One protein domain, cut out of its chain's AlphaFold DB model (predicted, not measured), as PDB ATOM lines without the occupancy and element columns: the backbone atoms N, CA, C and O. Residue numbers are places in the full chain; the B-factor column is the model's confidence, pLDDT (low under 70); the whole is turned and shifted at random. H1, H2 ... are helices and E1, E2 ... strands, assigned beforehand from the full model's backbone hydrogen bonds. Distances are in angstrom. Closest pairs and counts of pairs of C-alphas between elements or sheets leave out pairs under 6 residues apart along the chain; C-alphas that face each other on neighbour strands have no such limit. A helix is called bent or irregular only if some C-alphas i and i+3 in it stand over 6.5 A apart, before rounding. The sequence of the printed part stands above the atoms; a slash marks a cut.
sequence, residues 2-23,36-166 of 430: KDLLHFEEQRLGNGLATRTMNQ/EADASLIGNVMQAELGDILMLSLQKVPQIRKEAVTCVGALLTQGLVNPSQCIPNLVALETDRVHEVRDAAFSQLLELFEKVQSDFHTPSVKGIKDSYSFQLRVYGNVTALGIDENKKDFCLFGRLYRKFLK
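AT A GLANCE: This is residues 2 to 23 and 36 to 166 of the 430 residues of the protein "Sister chromatid cohesion protein" of Phytophthora palmivora var. palmivora (UniProt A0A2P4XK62). An elongated helical body has H4, H5 and H6 side by side at its core, with H3 packed on H4 and H7 packed on H5. At one end H1 reaches away from H4, and residues 18 to 23 of H2 stick out free beyond it; at the opposite end lies a small two-stranded hairpin, E1 and E2, followed by the short helix H8. The printed part has 153 residues with eight named helices and two named strands, in the order H1 to H7, E1, E2, H8; the sheet is E1 - E2, antiparallel, and the class is mostly helix. The whole is only just compact, close to loose, with a radius of gyration of the C-alphas of 17.4 A, and it spans 63 by 32 by 27 A.

HOW THE PARTS SIT: E1, residues 145 to 147, and E2, residues 153 to 155, form an antiparallel hairpin, their directions 137 degrees apart. N 146 and O 154 are within hydrogen-bond range at 2.8 A, and so are N 154 and O 146 at 2.9 A. H8, residues 158 to 164, is close but not clearly touching to H6, residues 99 to 115; the closest C-alphas, of Phe 113 and Phe 164, are 7.0 A apart. H5, residues 83 to 93, touches H6 at a shallow tilt of 27 degrees, opposite ways, closest at the C-alphas of Leu 90 and Ala 105, 5.1 A. H7, residues 121 to 139, touches H5 at a steep tilt of 39 degrees, the same way; the closest C-alphas, of Pro 88 and Gly 127, are 3.6 A apart. H4, residues 62 to 77, touches H6 at a shallow tilt of 16 degrees, the same way, closest at the C-alphas of Lys 66 and Val 101, 5.3 A. H4 and H7 are apart. H3, residues 36 to 57, touches H4 opposite ways at a tilt of 36 degrees, only just steep, with the C-alphas of Ser 57 and Arg 65 closest at 4.2 A; the two are a helical hairpin. H1, residues 2 to 13, touches H4 with residues 2 to 5 alone, closest at the C-alphas of Lys 2 and Cys 71, 6.2 A. H1, H3, H4, H5 and H6 form an up-and-down bundle, each running against the one before it. H2, residues 16 to 23, touches no helix but is near H1, with the C-alphas of Arg 11 and Ala 17 closest at 6.4 A. Every O i to N i+4 pair is within hydrogen-bond range in H1, H2, H4, H7 and H8; the counts are 16 of 18 in H3, 5 of 7 in H5 and 12 of 13 in H6.

IN THESE COORDINATES: H1 begins at C-alpha 2, (305.344, 178.038, 236.087). H3 is 30.1 A long, with a kink of 47 degrees near residue 51. H3 is only just irregular, C-alphas 48 and 51 being 7.0 A apart, and so is H5, with C-alphas 85 and 88 6.9 A apart. H4 is 22.6 A long, H6 25.1 A, and H7 26.3 A with a kink of 28 degrees near residue 133. E1 is 6.7 A long and E2 7.0 A. H8 ends at C-alpha 164, (327.072, 182.022, 253.849).

THE WHOLE: The two C-alphas farthest apart are those of Gln 23 and Lys 151, 63.4 A. Residues 24 to 35 are not printed, and C-alphas 23 and 36 are 16.8 A apart across the cut. The links that are printed whole are tight. The mean pLDDT of the printed part is 87.2; residues 12 to 23, 36 to 39 and 166 are under 70.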
ATOM      1  N   LYS A   2     304.213 178.867 236.546       73.69
ATOM      2  CA  LYS A   2     305.344 178.038 236.087       73.69
ATOM      3  C   LYS A   2     305.381 177.848 234.565       73.69
ATOM      4  O   LYS A   2     306.393 178.141 233.946       73.69
ATOM      5  N   ASP A   3     304.252 177.471 233.965       80.94
ATOM      6  CA  ASP A   3     304.161 177.296 232.506       80.94
ATOM      7  C   ASP A   3     304.370 178.611 231.742       80.94
ATOM      8  O   ASP A   3     304.957 178.611 230.667       80.94
ATOM      9  N   LEU A   4     303.950 179.741 232.324       81.19
ATOM     10  CA  LEU A   4     304.154 181.071 231.747       81.19
ATOM     11  C   LEU A   4     305.637 181.475 231.797       81.19
ATOM     12  O   LEU A   4     306.169 181.957 230.806       81.19
ATOM     13  N   LEU A   5     306.309 181.235 232.930       80.38
ATOM     14  CA  LEU A   5     307.747 181.479 233.095       80.38
ATOM     15  C   LEU A   5     308.576 180.601 232.159       80.38
ATOM     16  O   LEU A   5     309.559 181.068 231.595       80.38
ATOM     17  N   HIS A   6     308.172 179.342 231.981       79.62
ATOM     18  CA  HIS A   6     308.861 178.425 231.082       79.62
ATOM     19  C   HIS A   6     308.638 178.787 229.611       79.62
ATOM     20  O   HIS A   6     309.573 178.750 228.814       79.62
ATOM     21  N   PHE A   7     307.417 179.188 229.249       79.25
ATOM     22  CA  PHE A   7     307.125 179.723 227.923       79.25
ATOM     23  C   PHE A   7     307.975 180.962 227.618       79.25
ATOM     24  O   PHE A   7     308.556 181.055 226.538       79.25
ATOM     25  N   GLU A   8     308.099 181.883 228.576       75.00
ATOM     26  CA  GLU A   8     308.890 183.103 228.406       75.00
ATOM     27  C   GLU A   8     310.387 182.809 228.251       75.00
ATOM     28  O   GLU A   8     311.044 183.338 227.354       75.00
ATOM     29  N   GLU A   9     310.916 181.884 229.050       76.00
ATOM     30  CA  GLU A   9     312.296 181.411 228.940       76.00
ATOM     31  C   GLU A   9     312.578 180.777 227.570       76.00
ATOM     32  O   GLU A   9     313.593 181.081 226.940       76.00
ATOM     33  N   GLN A  10     311.659 179.957 227.050       76.50
ATOM     34  CA  GLN A  10     311.770 179.398 225.702       76.50
ATOM     35  C   GLN A  10     311.665 180.477 224.615       76.50
ATOM     36  O   GLN A  10     312.377 180.407 223.610       76.50
ATOM     37  N   ARG A  11     310.802 181.485 224.793       72.75
ATOM     38  CA  ARG A  11     310.638 182.606 223.853       72.75
ATOM     39  C   ARG A  11     311.925 183.424 223.726       72.75
ATOM     40  O   ARG A  11     312.332 183.747 222.605       72.75
ATOM     41  N   LEU A  12     312.573 183.711 224.855       69.88
ATOM     42  CA  LEU A  12     313.838 184.444 224.928       69.88
ATOM     43  C   LEU A  12     315.023 183.581 224.457       69.88
ATOM     44  O   LEU A  12     315.793 184.008 223.597       69.88
ATOM     45  N   GLY A  13     315.137 182.344 224.951       63.59
ATOM     46  CA  GLY A  13     316.254 181.434 224.675       63.59
ATOM     47  C   GLY A  13     316.316 180.913 223.235       63.59
ATOM     48  O   GLY A  13     317.402 180.764 222.679       63.59
ATOM     49  N   ASN A  14     315.170 180.704 222.579       64.06
ATOM     50  CA  ASN A  14     315.128 180.262 221.177       64.06
ATOM     51  C   ASN A  14     315.355 181.404 220.172       64.06
ATOM     52  O   ASN A  14     315.253 181.188 218.958       64.06
ATOM     53  N   GLY A  15     315.600 182.630 220.652       57.84
ATOM     54  CA  GLY A  15     315.678 183.821 219.812       57.84
ATOM     55  C   GLY A  15     314.400 184.036 219.000       57.84
ATOM     56  O   GLY A  15     314.462 184.615 217.922       57.84
ATOM     57  N   LEU A  16     313.248 183.536 219.470       54.41
ATOM     58  CA  LEU A  16     311.952 183.717 218.810       54.41
ATOM     59  C   LEU A  16     311.605 185.203 218.764       54.41
ATOM     60  O   LEU A  16     311.219 185.682 217.710       54.41
ATOM     61  N   ALA A  17     311.883 185.959 219.830       53.19
ATOM     62  CA  ALA A  17     311.794 187.422 219.808       53.19
ATOM     63  C   ALA A  17     312.658 188.043 218.687       53.19
ATOM     64  O   ALA A  17     312.184 188.871 217.909       53.19
ATOM     65  N   THR A  18     313.900 187.576 218.529       53.97
ATOM     66  CA  THR A  18     314.846 188.059 217.509       53.97
ATOM     67  C   THR A  18     314.459 187.622 216.090       53.97
ATOM     68  O   THR A  18     314.634 188.367 215.128       53.97
ATOM     69  N   ARG A  19     313.909 186.413 215.928       51.81
ATOM     70  CA  ARG A  19     313.442 185.866 214.647       51.81
ATOM     71  C   ARG A  19     312.129 186.497 214.213       51.81
ATOM     72  O   ARG A  19     311.997 186.794 213.034       51.81
ATOM     73  N   THR A  20     311.202 186.761 215.128       53.25
ATOM     74  CA  THR A  20     309.954 187.476 214.838       53.25
ATOM     75  C   THR A  20     310.235 188.941 214.495       53.25
ATOM     76  O   THR A  20     309.676 189.426 213.511       53.25
ATOM     77  N   MET A  21     311.185 189.605 215.177       49.75
ATOM     78  CA  MET A  21     311.709 190.919 214.756       49.75
ATOM     79  C   MET A  21     312.266 190.897 213.325       49.75
ATOM     80  O   MET A  21     311.978 191.793 212.537       49.75
ATOM     81  N   ASN A  22     313.034 189.865 212.961       51.78
ATOM     82  CA  ASN A  22     313.724 189.813 211.666       51.78
ATOM     83  C   ASN A  22     312.870 189.264 210.506       51.78
ATOM     84  O   ASN A  22     313.132 189.588 209.352       51.78
ATOM     85  N   GLN A  23     311.865 188.426 210.776       51.84
ATOM     86  CA  GLN A  23     310.998 187.823 209.750       51.84
ATOM     87  C   GLN A  23     309.745 188.649 209.465       51.84
ATOM     88  O   GLN A  23     309.083 188.431 208.452       51.84
ATOM     89  N   GLU A  36     308.586 194.810 223.503       59.81
ATOM     90  CA  GLU A  36     308.907 194.725 224.928       59.81
ATOM     91  C   GLU A  36     307.673 194.871 225.831       59.81
ATOM     92  O   GLU A  36     307.734 194.491 226.997       59.81
ATOM     93  N   ALA A  37     306.538 195.363 225.319       63.88
ATOM     94  CA  ALA A  37     305.309 195.516 226.100       63.88
ATOM     95  C   ALA A  37     304.818 194.196 226.729       63.88
ATOM     96  O   ALA A  37     304.462 194.183 227.906       63.88
ATOM     97  N   ASP A  38     304.859 193.079 225.994       67.69
ATOM     98  CA  ASP A  38     304.415 191.775 226.511       67.69
ATOM     99  C   ASP A  38     305.407 191.194 227.528       67.69
ATOM    100  O   ASP A  38     305.002 190.634 228.546       67.69
ATOM    101  N   ALA A  39     306.714 191.354 227.282       68.75
ATOM    102  CA  ALA A  39     307.756 190.949 228.232       68.75
ATOM    103  C   ALA A  39     307.670 191.770 229.533       68.75
ATOM    104  O   ALA A  39     307.746 191.223 230.633       68.75
ATOM    105  N   SER A  40     307.431 193.077 229.401       77.44
ATOM    106  CA  SER A  40     307.204 194.003 230.511       77.44
ATOM    107  C   SER A  40     305.932 193.654 231.289       77.44
ATOM    108  O   SER A  40     305.952 193.619 232.517       77.44
ATOM    109  N   LEU A  41     304.838 193.299 230.604       82.62
ATOM    110  CA  LEU A  41     303.594 192.868 231.248       82.62
ATOM    111  C   LEU A  41     303.795 191.593 232.073       82.62
ATOM    112  O   LEU A  41     303.384 191.549 233.232       82.62
ATOM    113  N   ILE A  42     304.449 190.576 231.500       80.81
ATOM    114  CA  ILE A  42     304.750 189.325 232.207       80.81
ATOM    115  C   ILE A  42     305.623 189.614 233.431       80.81
ATOM    116  O   ILE A  42     305.289 189.162 234.525       80.81
ATOM    117  N   GLY A  43     306.681 190.417 233.281       83.88
ATOM    118  CA  GLY A  43     307.529 190.830 234.400       83.88
ATOM    119  C   GLY A  43     306.745 191.530 235.515       83.88
ATOM    120  O   GLY A  43     306.881 191.164 236.682       83.88
ATOM    121  N   ASN A  44     305.862 192.468 235.162       85.62
ATOM    122  CA  ASN A  44     305.037 193.207 236.122       85.62
ATOM    123  C   ASN A  44     304.064 192.298 236.883       85.62
ATOM    124  O   ASN A  44     303.938 192.418 238.102       85.62
ATOM    125  N   VAL A  45     303.401 191.365 236.191       87.94
ATOM    126  CA  VAL A  45     302.510 190.385 236.834       87.94
ATOM    127  C   VAL A  45     303.305 189.498 237.794       87.94
ATOM    128  O   VAL A  45     302.902 189.311 238.936       87.94
ATOM    129  N   MET A  46     304.471 189.002 237.379       86.94
ATOM    130  CA  MET A  46     305.310 188.147 238.226       86.94
ATOM    131  C   MET A  46     305.801 188.857 239.491       86.94
ATOM    132  O   MET A  46     305.841 188.257 240.564       86.94
ATOM    133  N   GLN A  47     306.149 190.141 239.383       88.50
ATOM    134  CA  GLN A  47     306.534 190.956 240.534       88.50
ATOM    135  C   GLN A  47     305.361 191.211 241.482       88.50
ATOM    136  O   GLN A  47     305.549 191.152 242.698       88.50
ATOM    137  N   ALA A  48     304.164 191.464 240.947       90.12
ATOM    138  CA  ALA A  48     302.964 191.683 241.750       90.12
ATOM    139  C   ALA A  48     302.581 190.434 242.563       90.12
ATOM    140  O   ALA A  48     302.257 190.534 243.744       90.12
ATOM    141  N   GLU A  49     302.701 189.255 241.954       91.12
ATOM    142  CA  GLU A  49     302.320 187.979 242.569       91.12
ATOM    143  C   GLU A  49     303.384 187.413 243.527       91.12
ATOM    144  O   GLU A  49     303.110 186.481 244.287       91.12
ATOM    145  N   LEU A  50     304.605 187.965 243.541       93.31
ATOM    146  CA  LEU A  50     305.700 187.466 244.383       93.31
ATOM    147  C   LEU A  50     305.298 187.361 245.859       93.31
ATOM    148  O   LEU A  50     305.652 186.387 246.524       93.31
ATOM    149  N   GLY A  51     304.552 188.344 246.373       94.88
ATOM    150  CA  GLY A  51     304.079 188.341 247.758       94.88
ATOM    151  C   GLY A  51     303.260 187.091 248.090       94.88
ATOM    152  O   GLY A  51     303.522 186.429 249.099       94.88
ATOM    153  N   ASP A  52     302.336 186.717 247.208       94.62
ATOM    154  CA  ASP A  52     301.475 185.550 247.382       94.62
ATOM    155  C   ASP A  52     302.251 184.241 247.223       94.62
ATOM    156  O   ASP A  52     302.081 183.324 248.029       94.62
ATOM    157  N   ILE A  53     303.187 184.163 246.273       95.38
ATOM    158  CA  ILE A  53     304.074 182.997 246.110       95.38
ATOM    159  C   ILE A  53     304.919 182.779 247.371       95.38
ATOM    160  O   ILE A  53     305.048 181.652 247.860       95.38
ATOM    161  N   LEU A  54     305.475 183.853 247.935       96.38
ATOM    162  CA  LEU A  54     306.231 183.793 249.183       96.38
ATOM    163  C   LEU A  54     305.338 183.363 250.355       96.38
ATOM    164  O   LEU A  54     305.778 182.584 251.199       96.38
ATOM    165  N   MET A  55     304.073 183.786 250.410       95.62
ATOM    166  CA  MET A  55     303.131 183.272 251.411       95.62
ATOM    167  C   MET A  55     302.802 181.788 251.207       95.62
ATOM    168  O   MET A  55     302.715 181.042 252.187       95.62
ATOM    169  N   LEU A  56     302.636 181.344 249.959       95.81
ATOM    170  CA  LEU A  56     302.393 179.943 249.608       95.81
ATOM    171  C   LEU A  56     303.573 179.045 249.993       95.81
ATOM    172  O   LEU A  56     303.362 177.920 250.454       95.81
ATOM    173  N   SER A  57     304.803 179.555 249.894       96.69
ATOM    174  CA  SER A  57     306.005 178.798 250.252       96.69
ATOM    175  C   SER A  57     306.067 178.420 251.732       96.69
ATOM    176  O   SER A  57     306.739 177.455 252.062       96.69
ATOM    177  N   LEU A  58     305.302 179.074 252.616       96.31
ATOM    178  CA  LEU A  58     305.245 178.780 254.057       96.31
ATOM    179  C   LEU A  58     303.939 178.080 254.499       96.31
ATOM    180  O   LEU A  58     303.609 178.061 255.688       96.31
ATOM    181  N   GLN A  59     303.173 177.505 253.566       95.31
ATOM    182  CA  GLN A  59     301.894 176.839 253.855       95.31
ATOM    183  C   GLN A  59     302.049 175.431 254.441       95.31
ATOM    184  O   GLN A  59     303.089 174.789 254.325       95.31
ATOM    185  N   LYS A  60     300.980 174.895 255.046       95.56
ATOM    186  CA  LYS A  60     301.004 173.566 255.688       95.56
ATOM    187  C   LYS A  60     301.293 172.413 254.724       95.56
ATOM    188  O   LYS A  60     301.972 171.462 255.106       95.56
ATOM    189  N   VAL A  61     300.799 172.493 253.488       96.19
ATOM    190  CA  VAL A  61     300.902 171.413 252.496       96.19
ATOM    191  C   VAL A  61     302.303 171.397 251.867       96.19
ATOM    192  O   VAL A  61     302.651 172.353 251.174       96.19
ATOM    193  N   PRO A  62     303.103 170.324 252.032       94.69
ATOM    194  CA  PRO A  62     304.479 170.296 251.531       94.69
ATOM    195  C   PRO A  62     304.614 170.440 250.014       94.69
ATOM    196  O   PRO A  62     305.541 171.090 249.546       94.69
ATOM    197  N   GLN A  63     303.673 169.881 249.245       95.25
ATOM    198  CA  GLN A  63     303.698 169.979 247.781       95.25
ATOM    199  C   GLN A  63     303.533 171.427 247.300       95.25
ATOM    200  O   GLN A  63     304.238 171.852 246.391       95.25
ATOM    201  N   ILE A  64     302.678 172.212 247.971       95.81
ATOM    202  CA  ILE A  64     302.519 173.645 247.681       95.81
ATOM    203  C   ILE A  64     303.829 174.382 247.965       95.81
ATOM    204  O   ILE A  64     304.272 175.174 247.140       95.81
ATOM    205  N   ARG A  65     304.483 174.083 249.096       96.44
ATOM    206  CA  ARG A  65     305.775 174.698 249.430       96.44
ATOM    207  C   ARG A  65     306.841 174.380 248.390       96.44
ATOM    208  O   ARG A  65     307.532 175.288 247.944       96.44
ATOM    209  N   LYS A  66     306.942 173.114 247.974       94.44
ATOM    210  CA  LYS A  66     307.902 172.665 246.960       94.44
ATOM    211  C   LYS A  66     307.720 173.414 245.641       94.44
ATOM    212  O   LYS A  66     308.676 174.006 245.151       94.44
ATOM    213  N   GLU A  67     306.499 173.449 245.106       93.88
ATOM    214  CA  GLU A  67     306.221 174.161 243.851       93.88
ATOM    215  C   GLU A  67     306.416 175.676 243.986       93.88
ATOM    216  O   GLU A  67     306.941 176.311 243.072       93.88
ATOM    217  N   ALA A  68     306.071 176.264 245.135       95.75
ATOM    218  CA  ALA A  68     306.317 177.679 245.397       95.75
ATOM    219  C   ALA A  68     307.820 178.004 245.424       95.75
ATOM    220  O   ALA A  68     308.228 178.987 244.814       95.75
ATOM    221  N   VAL A  69     308.662 177.173 246.055       95.31
ATOM    222  CA  VAL A  69     310.129 177.353 246.033       95.31
ATOM    223  C   VAL A  69     310.683 177.216 244.619       95.31
ATOM    224  O   VAL A  69     311.524 178.018 244.221       95.31
ATOM    225  N   THR A  70     310.198 176.252 243.832       92.88
ATOM    226  CA  THR A  70     310.579 176.131 242.417       92.88
ATOM    227  C   THR A  70     310.199 177.383 241.623       92.88
ATOM    228  O   THR A  70     311.000 177.867 240.827       92.88
ATOM    229  N   CYS A  71     309.010 177.942 241.865       93.19
ATOM    230  CA  CYS A  71     308.572 179.182 241.231       93.19
ATOM    231  C   CYS A  71     309.451 180.374 241.639       93.19
ATOM    232  O   CYS A  71     309.873 181.136 240.776       93.19
ATOM    233  N   VAL A  72     309.776 180.507 242.932       93.94
ATOM    234  CA  VAL A  72     310.720 181.524 243.428       93.94
ATOM    235  C   VAL A  72     312.070 181.386 242.730       93.94
ATOM    236  O   VAL A  72     312.622 182.389 242.291       93.94
ATOM    237  N   GLY A  73     312.576 180.162 242.567       91.25
ATOM    238  CA  GLY A  73     313.832 179.930 241.865       91.25
ATOM    239  C   GLY A  73     313.804 180.409 240.419       91.25
ATOM    240  O   GLY A  73     314.649 181.205 240.030       91.25
ATOM    241  N   ALA A  74     312.773 180.042 239.655       89.81
ATOM    242  CA  ALA A  74     312.617 180.516 238.279       89.81
ATOM    243  C   ALA A  74     312.587 182.054 238.186       89.81
ATOM    244  O   ALA A  74     313.264 182.638 237.341       89.81
ATOM    245  N   LEU A  75     311.871 182.724 239.097       91.25
ATOM    246  CA  LEU A  75     311.821 184.190 239.158       91.25
ATOM    247  C   LEU A  75     313.195 184.819 239.437       91.25
ATOM    248  O   LEU A  75     313.536 185.852 238.857       91.25
ATOM    249  N   LEU A  76     313.989 184.197 240.311       89.44
ATOM    250  CA  LEU A  76     315.339 184.643 240.659       89.44
ATOM    251  C   LEU A  76     316.347 184.407 239.530       89.44
ATOM    252  O   LEU A  76     317.184 185.274 239.264       89.44
ATOM    253  N   THR A  77     316.275 183.255 238.863       87.88
ATOM    254  CA  THR A  77     317.135 182.917 237.724       87.88
ATOM    255  C   THR A  77     316.880 183.867 236.556       87.88
ATOM    256  O   THR A  77     317.835 184.366 235.964       87.88
ATOM    257  N   GLN A  78     315.613 184.192 236.285       85.75
ATOM    258  CA  GLN A  78     315.212 185.111 235.214       85.75
ATOM    259  C   GLN A  78     315.423 186.598 235.561       85.75
ATOM    260  O   GLN A  78     315.225 187.459 234.710       85.75
ATOM    261  N   GLY A  79     315.821 186.925 236.797       86.88
ATOM    262  CA  GLY A  79     316.059 188.310 237.222       86.88
ATOM    263  C   GLY A  79     314.790 189.162 237.318       86.88
ATOM    264  O   GLY A  79     314.875 190.388 237.308       86.88
ATOM    265  N   LEU A  80     313.618 188.529 237.420       87.69
ATOM    266  CA  LEU A  80     312.326 189.218 237.429       87.69
ATOM    267  C   LEU A  80     311.985 189.830 238.787       87.69
ATOM    268  O   LEU A  80     311.115 190.690 238.858       87.69
ATOM    269  N   VAL A  81     312.644 189.402 239.864       89.62
ATOM    270  CA  VAL A  81     312.347 189.846 241.231       89.62
ATOM    271  C   VAL A  81     313.608 190.221 241.994       89.62
ATOM    272  O   VAL A  81     314.701 189.744 241.694       89.62
ATOM    273  N   ASN A  82     313.449 191.056 243.024       87.56
ATOM    274  CA  ASN A  82     314.552 191.433 243.901       87.56
ATOM    275  C   ASN A  82     314.976 190.238 244.788       87.56
ATOM    276  O   ASN A  82     314.191 189.810 245.643       87.56
ATOM    277  N   PRO A  83     316.230 189.752 244.671       86.44
ATOM    278  CA  PRO A  83     316.775 188.666 245.486       86.44
ATOM    279  C   PRO A  83     316.545 188.805 246.991       86.44
ATOM    280  O   PRO A  83     316.161 187.846 247.664       86.44
ATOM    281  N   SER A  84     316.729 190.014 247.523       88.94
ATOM    282  CA  SER A  84     316.690 190.278 248.963       88.94
ATOM    283  C   SER A  84     315.312 190.037 249.580       88.94
ATOM    284  O   SER A  84     315.218 189.752 250.774       88.94
ATOM    285  N   GLN A  85     314.241 190.111 248.781       91.88
ATOM    286  CA  GLN A  85     312.873 189.841 249.233       91.88
ATOM    287  C   GLN A  85     312.608 188.343 249.434       91.88
ATOM    288  O   GLN A  85     311.776 187.976 250.261       91.88
ATOM    289  N   CYS A  86     313.346 187.480 248.732       95.00
ATOM    290  CA  CYS A  86     313.158 186.030 248.770       95.00
ATOM    291  C   CYS A  86     313.937 185.360 249.912       95.00
ATOM    292  O   CYS A  86     313.501 184.333 250.436       95.00
ATOM    293  N   ILE A  87     315.070 185.949 250.328       95.38
ATOM    294  CA  ILE A  87     315.970 185.377 251.345       95.38
ATOM    295  C   ILE A  87     315.226 184.984 252.632       95.38
ATOM    296  O   ILE A  87     315.405 183.846 253.058       95.38
ATOM    297  N   PRO A  88     314.375 185.823 253.261       96.56
ATOM    298  CA  PRO A  88     313.751 185.457 254.534       96.56
ATOM    299  C   PRO A  88     312.929 184.162 254.466       96.56
ATOM    300  O   PRO A  88     313.056 183.310 255.343       96.56
ATOM    301  N   ASN A  89     312.136 183.977 253.408       97.56
ATOM    302  CA  ASN A  89     311.304 182.785 253.236       97.56
ATOM    303  C   ASN A  89     312.153 181.549 252.934       97.56
ATOM    304  O   ASN A  89     311.918 180.495 253.518       97.56
ATOM    305  N   LEU A  90     313.168 181.684 252.077       97.31
ATOM    306  CA  LEU A  90     314.089 180.589 251.777       97.31
ATOM    307  C   LEU A  90     314.873 180.161 253.028       97.31
ATOM    308  O   LEU A  90     314.970 178.972 253.315       97.31
ATOM    309  N   VAL A  91     315.348 181.117 253.834       97.25
ATOM    310  CA  VAL A  91     315.986 180.839 255.130       97.25
ATOM    311  C   VAL A  91     315.008 180.172 256.096       97.25
ATOM    312  O   VAL A  91     315.392 179.231 256.783       97.25
ATOM    313  N   ALA A  92     313.743 180.595 256.147       97.81
ATOM    314  CA  ALA A  92     312.746 179.937 256.988       97.81
ATOM    315  C   ALA A  92     312.539 178.462 256.603       97.81
ATOM    316  O   ALA A  92     312.428 177.600 257.482       97.81
ATOM    317  N   LEU A  93     312.555 178.164 255.302       97.56
ATOM    318  CA  LEU A  93     312.382 176.819 254.754       97.56
ATOM    319  C   LEU A  93     313.571 175.884 254.961       97.56
ATOM    320  O   LEU A  93     313.388 174.673 254.889       97.56
ATOM    321  N   GLU A  94     314.737 176.390 255.362       96.56
ATOM    322  CA  GLU A  94     315.828 175.543 255.867       96.56
ATOM    323  C   GLU A  94     315.403 174.692 257.073       96.56
ATOM    324  O   GLU A  94     316.012 173.664 257.359       96.56
ATOM    325  N   THR A  95     314.349 175.105 257.784       96.56
ATOM    326  CA  THR A  95     313.829 174.383 258.952       96.56
ATOM    327  C   THR A  95     312.716 173.386 258.620       96.56
ATOM    328  O   THR A  95     312.213 172.706 259.513       96.56
ATOM    329  N   ASP A  96     312.301 173.276 257.356       96.12
ATOM    330  CA  ASP A  96     311.232 172.367 256.936       96.12
ATOM    331  C   ASP A  96     311.528 170.914 257.353       96.12
ATOM    332  O   ASP A  96     312.677 170.484 257.344       96.12
ATOM    333  N   ARG A  97     310.514 170.124 257.727       92.94
ATOM    334  CA  ARG A  97     310.699 168.697 258.048       92.94
ATOM    335  C   ARG A  97     310.834 167.840 256.792       92.94
ATOM    336  O   ARG A  97     311.398 166.752 256.864       92.94
ATOM    337  N   VAL A  98     310.380 168.345 255.648       94.56
ATOM    338  CA  VAL A  98     310.484 167.702 254.338       94.56
ATOM    339  C   VAL A  98     311.816 168.073 253.693       94.56
ATOM    340  O   VAL A  98     312.076 169.241 253.396       94.56
ATOM    341  N   HIS A  99     312.681 167.076 253.503       92.81
ATOM    342  CA  HIS A  99     314.055 167.287 253.049       92.81
ATOM    343  C   HIS A  99     314.136 167.846 251.624       92.81
ATOM    344  O   HIS A  99     314.960 168.721 251.386       92.81
ATOM    345  N   GLU A 100     313.235 167.466 250.712       94.94
ATOM    346  CA  GLU A 100     313.245 167.998 249.345       94.94
ATOM    347  C   GLU A 100     312.955 169.506 249.305       94.94
ATOM    348  O   GLU A 100     313.513 170.223 248.477       94.94
ATOM    349  N   VAL A 101     312.093 170.001 250.204       96.06
ATOM    350  CA  VAL A 101     311.791 171.439 250.317       96.06
ATOM    351  C   VAL A 101     312.998 172.185 250.867       96.06
ATOM    352  O   VAL A 101     313.370 173.227 250.328       96.06
ATOM    353  N   ARG A 102     313.642 171.625 251.900       95.44
ATOM    354  CA  ARG A 102     314.900 172.157 252.426       95.44
ATOM    355  C   ARG A 102     315.938 172.247 251.311       95.44
ATOM    356  O   ARG A 102     316.535 173.300 251.120       95.44
ATOM    357  N   ASP A 103     316.201 171.164 250.595       95.38
ATOM    358  CA  ASP A 103     317.272 171.122 249.594       95.38
ATOM    359  C   ASP A 103     317.012 172.094 248.442       95.38
ATOM    360  O   ASP A 103     317.923 172.820 248.043       95.38
ATOM    361  N   ALA A 104     315.759 172.208 247.995       94.75
ATOM    362  CA  ALA A 104     315.366 173.223 247.025       94.75
ATOM    363  C   ALA A 104     315.633 174.648 247.541       94.75
ATOM    364  O   ALA A 104     316.235 175.447 246.827       94.75
ATOM    365  N   ALA A 105     315.239 174.966 248.781       96.56
ATOM    366  CA  ALA A 105     315.452 176.292 249.363       96.56
ATOM    367  C   ALA A 105     316.946 176.640 249.483       96.56
ATOM    368  O   ALA A 105     317.352 177.755 249.153       96.56
ATOM    369  N   PHE A 106     317.777 175.675 249.878       95.94
ATOM    370  CA  PHE A 106     319.220 175.868 249.999       95.94
ATOM    371  C   PHE A 106     319.917 176.087 248.664       95.94
ATOM    372  O   PHE A 106     320.786 176.953 248.583       95.94
ATOM    373  N   SER A 107     319.536 175.343 247.622       93.81
ATOM    374  CA  SER A 107     320.062 175.580 246.274       93.81
ATOM    375  C   SER A 107     319.760 177.006 245.812       93.81
ATOM    376  O   SER A 107     320.661 177.689 245.335       93.81
ATOM    377  N   GLN A 108     318.545 177.505 246.066       93.38
ATOM    378  CA  GLN A 108     318.201 178.896 245.755       93.38
ATOM    379  C   GLN A 108     319.028 179.897 246.573       93.38
ATOM    380  O   GLN A 108     319.523 180.882 246.032       93.38
ATOM    381  N   LEU A 109     319.248 179.645 247.868       94.19
ATOM    382  CA  LEU A 109     320.113 180.496 248.695       94.19
ATOM    383  C   LEU A 109     321.566 180.525 248.199       94.19
ATOM    384  O   LEU A 109     322.204 181.572 248.293       94.19
ATOM    385  N   LEU A 110     322.081 179.409 247.674       91.62
ATOM    386  CA  LEU A 110     323.434 179.322 247.123       91.62
ATOM    387  C   LEU A 110     323.595 180.225 245.898       91.62
ATOM    388  O   LEU A 110     324.510 181.044 245.872       91.62
ATOM    389  N   GLU A 111     322.669 180.128 244.944       87.75
ATOM    390  CA  GLU A 111     322.650 180.976 243.747       87.75
ATOM    391  C   GLU A 111     322.462 182.459 244.095       87.75
ATOM    392  O   GLU A 111     323.074 183.340 243.485       87.75
ATOM    393  N   LEU A 112     321.636 182.761 245.104       87.81
ATOM    394  CA  LEU A 112     321.441 184.133 245.567       87.81
ATOM    395  C   LEU A 112     322.696 184.710 246.211       87.81
ATOM    396  O   LEU A 112     323.034 185.869 245.968       87.81
ATOM    397  N   PHE A 113     323.380 183.926 247.042       86.94
ATOM    398  CA  PHE A 113     324.539 184.408 247.778       86.94
ATOM    399  C   PHE A 113     325.653 184.886 246.845       86.94
ATOM    400  O   PHE A 113     326.297 185.881 247.154       86.94
ATOM    401  N   GLU A 114     325.837 184.261 245.679       83.00
ATOM    402  CA  GLU A 114     326.804 184.721 244.672       83.00
ATOM    403  C   GLU A 114     326.532 186.157 244.189       83.00
ATOM    404  O   GLU A 114     327.471 186.874 243.849       83.00
ATOM    405  N   LYS A 115     325.268 186.603 244.223       83.00
ATOM    406  CA  LYS A 115     324.824 187.909 243.716       83.00
ATOM    407  C   LYS A 115     324.740 189.001 244.794       83.00
ATOM    408  O   LYS A 115     324.949 190.166 244.471       83.00
ATOM    409  N   VAL A 116     324.419 188.664 246.052       82.50
ATOM    410  CA  VAL A 116     324.073 189.650 247.112       82.50
ATOM    411  C   VAL A 116     324.839 189.476 248.437       82.50
ATOM    412  O   VAL A 116     324.288 189.676 249.520       82.50
ATOM    413  N   GLN A 117     326.125 189.111 248.371       81.94
ATOM    414  CA  GLN A 117     326.955 188.764 249.541       81.94
ATOM    415  C   GLN A 117     326.900 189.779 250.702       81.94
ATOM    416  O   GLN A 117     326.757 189.371 251.855       81.94
ATOM    417  N   SER A 118     327.000 191.085 250.424       78.12
ATOM    418  CA  SER A 118     327.047 192.140 251.454       78.12
ATOM    419  C   SER A 118     325.759 192.251 252.270       78.12
ATOM    420  O   SER A 118     325.803 192.496 253.476       78.12
ATOM    421  N   ASP A 119     324.615 192.032 251.624       82.06
ATOM    422  CA  ASP A 119     323.292 192.302 252.189       82.06
ATOM    423  C   ASP A 119     322.583 191.036 252.674       82.06
ATOM    424  O   ASP A 119     321.442 191.094 253.125       82.06
ATOM    425  N   PHE A 120     323.258 189.885 252.648       87.31
ATOM    426  CA  PHE A 120     322.664 188.593 252.984       87.31
ATOM    427  C   PHE A 120     322.316 188.446 254.477       87.31
ATOM    428  O   PHE A 120     321.374 187.739 254.850       87.31
ATOM    429  N   HIS A 121     323.051 189.127 255.363       85.81
ATOM    430  CA  HIS A 121     322.940 188.943 256.813       85.81
ATOM    431  C   HIS A 121     321.600 189.424 257.392       85.81
ATOM    432  O   HIS A 121     320.956 188.692 258.145       85.81
ATOM    433  N   THR A 122     321.162 190.640 257.054       88.19
ATOM    434  CA  THR A 122     319.944 191.239 257.631       88.19
ATOM    435  C   THR A 122     318.674 190.460 257.252       88.19
ATOM    436  O   THR A 122     317.911 190.102 258.156       88.19
ATOM    437  N   PRO A 123     318.447 190.105 255.971       91.88
ATOM    438  CA  PRO A 123     317.331 189.254 255.569       91.88
ATOM    439  C   PRO A 123     317.406 187.847 256.176       91.88
ATOM    440  O   PRO A 123     316.366 187.289 256.518       91.88
ATOM    441  N   SER A 124     318.607 187.296 256.394       92.62
ATOM    442  CA  SER A 124     318.765 185.993 257.063       92.62
ATOM    443  C   SER A 124     318.264 186.013 258.509       92.62
ATOM    444  O   SER A 124     317.586 185.085 258.944       92.62
ATOM    445  N   VAL A 125     318.532 187.087 259.259       92.31
ATOM    446  CA  VAL A 125     318.023 187.239 260.635       92.31
ATOM    447  C   VAL A 125     316.497 187.353 260.646       92.31
ATOM    448  O   VAL A 125     315.843 186.754 261.502       92.31
ATOM    449  N   LYS A 126     315.912 188.064 259.670       93.50
ATOM    450  CA  LYS A 126     314.456 188.066 259.470       93.50
ATOM    451  C   LYS A 126     313.941 186.655 259.164       93.50
ATOM    452  O   LYS A 126     312.968 186.232 259.776       93.50
ATOM    453  N   GLY A 127     314.627 185.904 258.303       96.19
ATOM    454  CA  GLY A 127     314.273 184.524 257.974       96.19
ATOM    455  C   GLY A 127     314.293 183.576 259.173       96.19
ATOM    456  O   GLY A 127     313.416 182.729 259.299       96.19
ATOM    457  N   ILE A 128     315.214 183.760 260.122       96.19
ATOM    458  CA  ILE A 128     315.212 183.003 261.387       96.19
ATOM    459  C   ILE A 128     313.967 183.323 262.222       96.19
ATOM    460  O   ILE A 128     313.346 182.412 262.769       96.19
ATOM    461  N   LYS A 129     313.541 184.588 262.280       95.25
ATOM    462  CA  LYS A 129     312.281 184.960 262.942       95.25
ATOM    463  C   LYS A 129     311.062 184.360 262.239       95.25
ATOM    464  O   LYS A 129     310.168 183.822 262.896       95.25
ATOM    465  N   ASP A 130     311.044 184.409 260.913       96.38
ATOM    466  CA  ASP A 130     309.967 183.840 260.102       96.38
ATOM    467  C   ASP A 130     309.917 182.307 260.269       96.38
ATOM    468  O   ASP A 130     308.831 181.739 260.400       96.38
ATOM    469  N   SER A 131     311.076 181.645 260.409       97.62
ATOM    470  CA  SER A 131     311.189 180.203 260.671       97.62
ATOM    471  C   SER A 131     310.505 179.775 261.969       97.62
ATOM    472  O   SER A 131     309.824 178.755 261.993       97.62
ATOM    473  N   TYR A 132     310.612 180.574 263.035       97.06
ATOM    474  CA  TYR A 132     309.953 180.292 264.310       97.06
ATOM    475  C   TYR A 132     308.429 180.249 264.134       97.06
ATOM    476  O   TYR A 132     307.759 179.300 264.547       97.06
ATOM    477  N   SER A 133     307.891 181.259 263.445       95.25
ATOM    478  CA  SER A 133     306.458 181.361 263.152       95.25
ATOM    479  C   SER A 133     305.987 180.242 262.222       95.25
ATOM    480  O   SER A 133     304.900 179.694 262.408       95.25
ATOM    481  N   PHE A 134     306.809 179.887 261.232       97.12
ATOM    482  CA  PHE A 134     306.570 178.781 260.313       97.12
ATOM    483  C   PHE A 134     306.517 177.437 261.046       97.12
ATOM    484  O   PHE A 134     305.530 176.716 260.904       97.12
ATOM    485  N   GLN A 135     307.512 177.132 261.887       96.50
ATOM    486  CA  GLN A 135     307.561 175.892 262.663       96.50
ATOM    487  C   GLN A 135     306.308 175.721 263.524       96.50
ATOM    488  O   GLN A 135     305.652 174.679 263.477       96.50
ATOM    489  N   LEU A 136     305.935 176.772 264.259       94.38
ATOM    490  CA  LEU A 136     304.750 176.758 265.109       94.38
ATOM    491  C   LEU A 136     303.466 176.550 264.291       94.38
ATOM    492  O   LEU A 136     302.631 175.723 264.647       94.38
ATOM    493  N   ARG A 137     303.311 177.271 263.175       94.94
ATOM    494  CA  ARG A 137     302.099 177.230 262.344       94.94
ATOM    495  C   ARG A 137     301.923 175.904 261.611       94.94
ATOM    496  O   ARG A 137     300.793 175.430 261.476       94.94
ATOM    497  N   VAL A 138     303.010 175.350 261.080       95.56
ATOM    498  CA  VAL A 138     302.971 174.165 260.216       95.56
ATOM    499  C   VAL A 138     303.027 172.880 261.025       95.56
ATOM    500  O   VAL A 138     302.296 171.945 260.702       95.56
ATOM    501  N   TYR A 139     303.822 172.844 262.094       94.88
ATOM    502  CA  TYR A 139     304.069 171.616 262.845       94.88
ATOM    503  C   TYR A 139     303.527 171.608 264.274       94.88
ATOM    504  O   TYR A 139     303.534 170.557 264.908       94.88
ATOM    505  N   GLY A 140     303.076 172.745 264.808       92.19
ATOM    506  CA  GLY A 140     302.539 172.852 266.169       92.19
ATOM    507  C   GLY A 140     303.600 172.889 267.274       92.19
ATOM    508  O   GLY A 140     303.319 173.376 268.365       92.19
ATOM    509  N   ASN A 141     304.829 172.449 266.997       91.88
ATOM    510  CA  ASN A 141     305.967 172.553 267.904       91.88
ATOM    511  C   ASN A 141     307.193 173.138 267.195       91.88
ATOM    512  O   ASN A 141     307.480 172.822 266.039       91.88
ATOM    513  N   VAL A 142     307.926 173.982 267.919       93.69
ATOM    514  CA  VAL A 142     309.094 174.701 267.405       93.69
ATOM    515  C   VAL A 142     310.369 173.930 267.721       93.69
ATOM    516  O   VAL A 142     310.595 173.539 268.863       93.69
ATOM    517  N   THR A 143     311.221 173.742 266.714       91.50
ATOM    518  CA  THR A 143     312.572 173.195 266.875       91.50
ATOM    519  C   THR A 143     313.504 173.787 265.825       91.50
ATOM    520  O   THR A 143     313.111 173.951 264.671       91.50
ATOM    521  N   ALA A 144     314.732 174.118 266.223       89.88
ATOM    522  CA  ALA A 144     315.815 174.456 265.296       89.88
ATOM    523  C   ALA A 144     316.690 173.238 264.959       89.88
ATOM    524  O   ALA A 144     317.697 173.371 264.261       89.88
ATOM    525  N   LEU A 145     316.342 172.067 265.497       93.12
ATOM    526  CA  LEU A 145     317.149 170.856 265.438       93.12
ATOM    527  C   LEU A 145     316.535 169.834 264.486       93.12
ATOM    528  O   LEU A 145     315.333 169.562 264.540       93.12
ATOM    529  N   GLY A 146     317.389 169.267 263.642       90.81
ATOM    530  CA  GLY A 146     317.142 168.048 262.889       90.81
ATOM    531  C   GLY A 146     317.828 166.869 263.569       90.81
ATOM    532  O   GLY A 146     318.716 167.057 264.398       90.81
ATOM    533  N   ILE A 147     317.417 165.659 263.205       90.12
ATOM    534  CA  ILE A 147     318.018 164.414 263.685       90.12
ATOM    535  C   ILE A 147     318.687 163.751 262.485       90.12
ATOM    536  O   ILE A 147     318.041 163.580 261.449       90.12
ATOM    537  N   ASP A 148     319.977 163.444 262.597       87.31
ATOM    538  CA  ASP A 148     320.709 162.730 261.551       87.31
ATOM    539  C   ASP A 148     320.472 161.208 261.612       87.31
ATOM    540  O   ASP A 148     319.804 160.686 262.508       87.31
ATOM    541  N   GLU A 149     321.032 160.472 260.651       87.81
ATOM    542  CA  GLU A 149     320.930 159.005 260.577       87.81
ATOM    543  C   GLU A 149     321.484 158.303 261.830       87.81
ATOM    544  O   GLU A 149     321.005 157.239 262.222       87.81
ATOM    545  N   ASN A 150     322.443 158.936 262.512       87.94
ATOM    546  CA  ASN A 150     323.057 158.448 263.744       87.94
ATOM    547  C   ASN A 150     322.270 158.855 265.001       87.94
ATOM    548  O   ASN A 150     322.762 158.680 266.119       87.94
ATOM    549  N   LYS A 151     321.054 159.395 264.842       87.50
ATOM    550  CA  LYS A 151     320.201 159.924 265.919       87.50
ATOM    551  C   LYS A 151     320.847 161.070 266.703       87.50
ATOM    552  O   LYS A 151     320.486 161.313 267.856       87.50
ATOM    553  N   LYS A 152     321.805 161.773 266.099       86.75
ATOM    554  CA  LYS A 152     322.434 162.956 266.673       86.75
ATOM    555  C   LYS A 152     321.670 164.197 266.226       86.75
ATOM    556  O   LYS A 152     321.373 164.382 265.045       86.75
ATOM    557  N   ASP A 153     321.383 165.063 267.190       90.50
ATOM    558  CA  ASP A 153     320.782 166.357 266.902       90.50
ATOM    559  C   ASP A 153     321.797 167.263 266.194       90.50
ATOM    560  O   ASP A 153     322.954 167.373 266.612       90.50
ATOM    561  N   PHE A 154     321.352 167.958 265.153       91.12
ATOM    562  CA  PHE A 154     322.129 168.985 264.467       91.12
ATOM    563  C   PHE A 154     321.278 170.232 264.226       91.12
ATOM    564  O   PHE A 154     320.062 170.155 264.068       91.12
ATOM    565  N   CYS A 155     321.915 171.399 264.162       94.38
ATOM    566  CA  CYS A 155     321.217 172.640 263.842       94.38
ATOM    567  C   CYS A 155     320.797 172.668 262.365       94.38
ATOM    568  O   CYS A 155     321.648 172.564 261.477       94.38
ATOM    569  N   LEU A 156     319.505 172.877 262.096       95.31
ATOM    570  CA  LEU A 156     318.945 172.970 260.740       95.31
ATOM    571  C   LEU A 156     319.564 174.134 259.948       95.31
ATOM    572  O   LEU A 156     319.843 174.003 258.759       95.31
ATOM    573  N   PHE A 157     319.920 175.229 260.626       95.69
ATOM    574  CA  PHE A 157     320.654 176.351 260.029       95.69
ATOM    575  C   PHE A 157     322.153 176.088 259.844       95.69
ATOM    576  O   PHE A 157     322.876 176.947 259.343       95.69
ATOM    577  N   GLY A 158     322.661 174.918 260.233       93.19
ATOM    578  CA  GLY A 158     324.094 174.637 260.247       93.19
ATOM    579  C   GLY A 158     324.746 174.650 258.863       93.19
ATOM    580  O   GLY A 158     325.914 175.022 258.740       93.19
ATOM    581  N   ARG A 159     324.021 174.270 257.802       92.25
ATOM    582  CA  ARG A 159     324.535 174.361 256.423       92.25
ATOM    583  C   ARG A 159     324.551 175.801 255.908       92.25
ATOM    584  O   ARG A 159     325.555 176.218 255.335       92.25
ATOM    585  N   LEU A 160     323.497 176.564 256.201       91.88
ATOM    586  CA  LEU A 160     323.388 177.987 255.888       91.88
ATOM    587  C   LEU A 160     324.524 178.759 256.574       91.88
ATOM    588  O   LEU A 160     325.266 179.487 255.916       91.88
ATOM    589  N   TYR A 161     324.736 178.513 257.870       91.38
ATOM    590  CA  TYR A 161     325.818 179.118 258.645       91.38
ATOM    591  C   TYR A 161     327.193 178.842 258.029       91.38
ATOM    592  O   TYR A 161     327.939 179.768 257.712       91.38
ATOM    593  N   ARG A 162     327.502 177.563 257.767       89.19
ATOM    594  CA  ARG A 162     328.796 177.144 257.206       89.19
ATOM    595  C   ARG A 162     329.046 177.629 255.788       89.19
ATOM    596  O   ARG A 162     330.203 177.636 255.369       89.19
ATOM    597  N   LYS A 163     328.026 177.949 255.001       87.50
ATOM    598  CA  LYS A 163     328.242 178.413 253.627       87.50
ATOM    599  C   LYS A 163     328.282 179.926 253.525       87.50
ATOM    600  O   LYS A 163     329.209 180.436 252.909       87.50
ATOM    601  N   PHE A 164     327.343 180.617 254.159       81.69
ATOM    602  CA  PHE A 164     327.072 182.022 253.849       81.69
ATOM    603  C   PHE A 164     327.438 182.986 254.974       81.69
ATOM    604  O   PHE A 164     327.638 184.172 254.736       81.69
ATOM    605  N   LEU A 165     327.512 182.497 256.213       76.44
ATOM    606  CA  LEU A 165     327.589 183.348 257.405       76.44
ATOM    607  C   LEU A 165     328.856 183.114 258.225       76.44
ATOM    608  O   LEU A 165     328.928 183.540 259.379       76.44
ATOM    609  N   LYS A 166     329.839 182.439 257.623       67.94
ATOM    610  CA  LYS A 166     331.158 182.225 258.209       67.94
ATOM    611  C   LYS A 166     331.795 183.549 258.609       67.94
ATOM    612  O   LYS A 166     331.630 184.561 257.926       67.94
TER     613      LYS A 166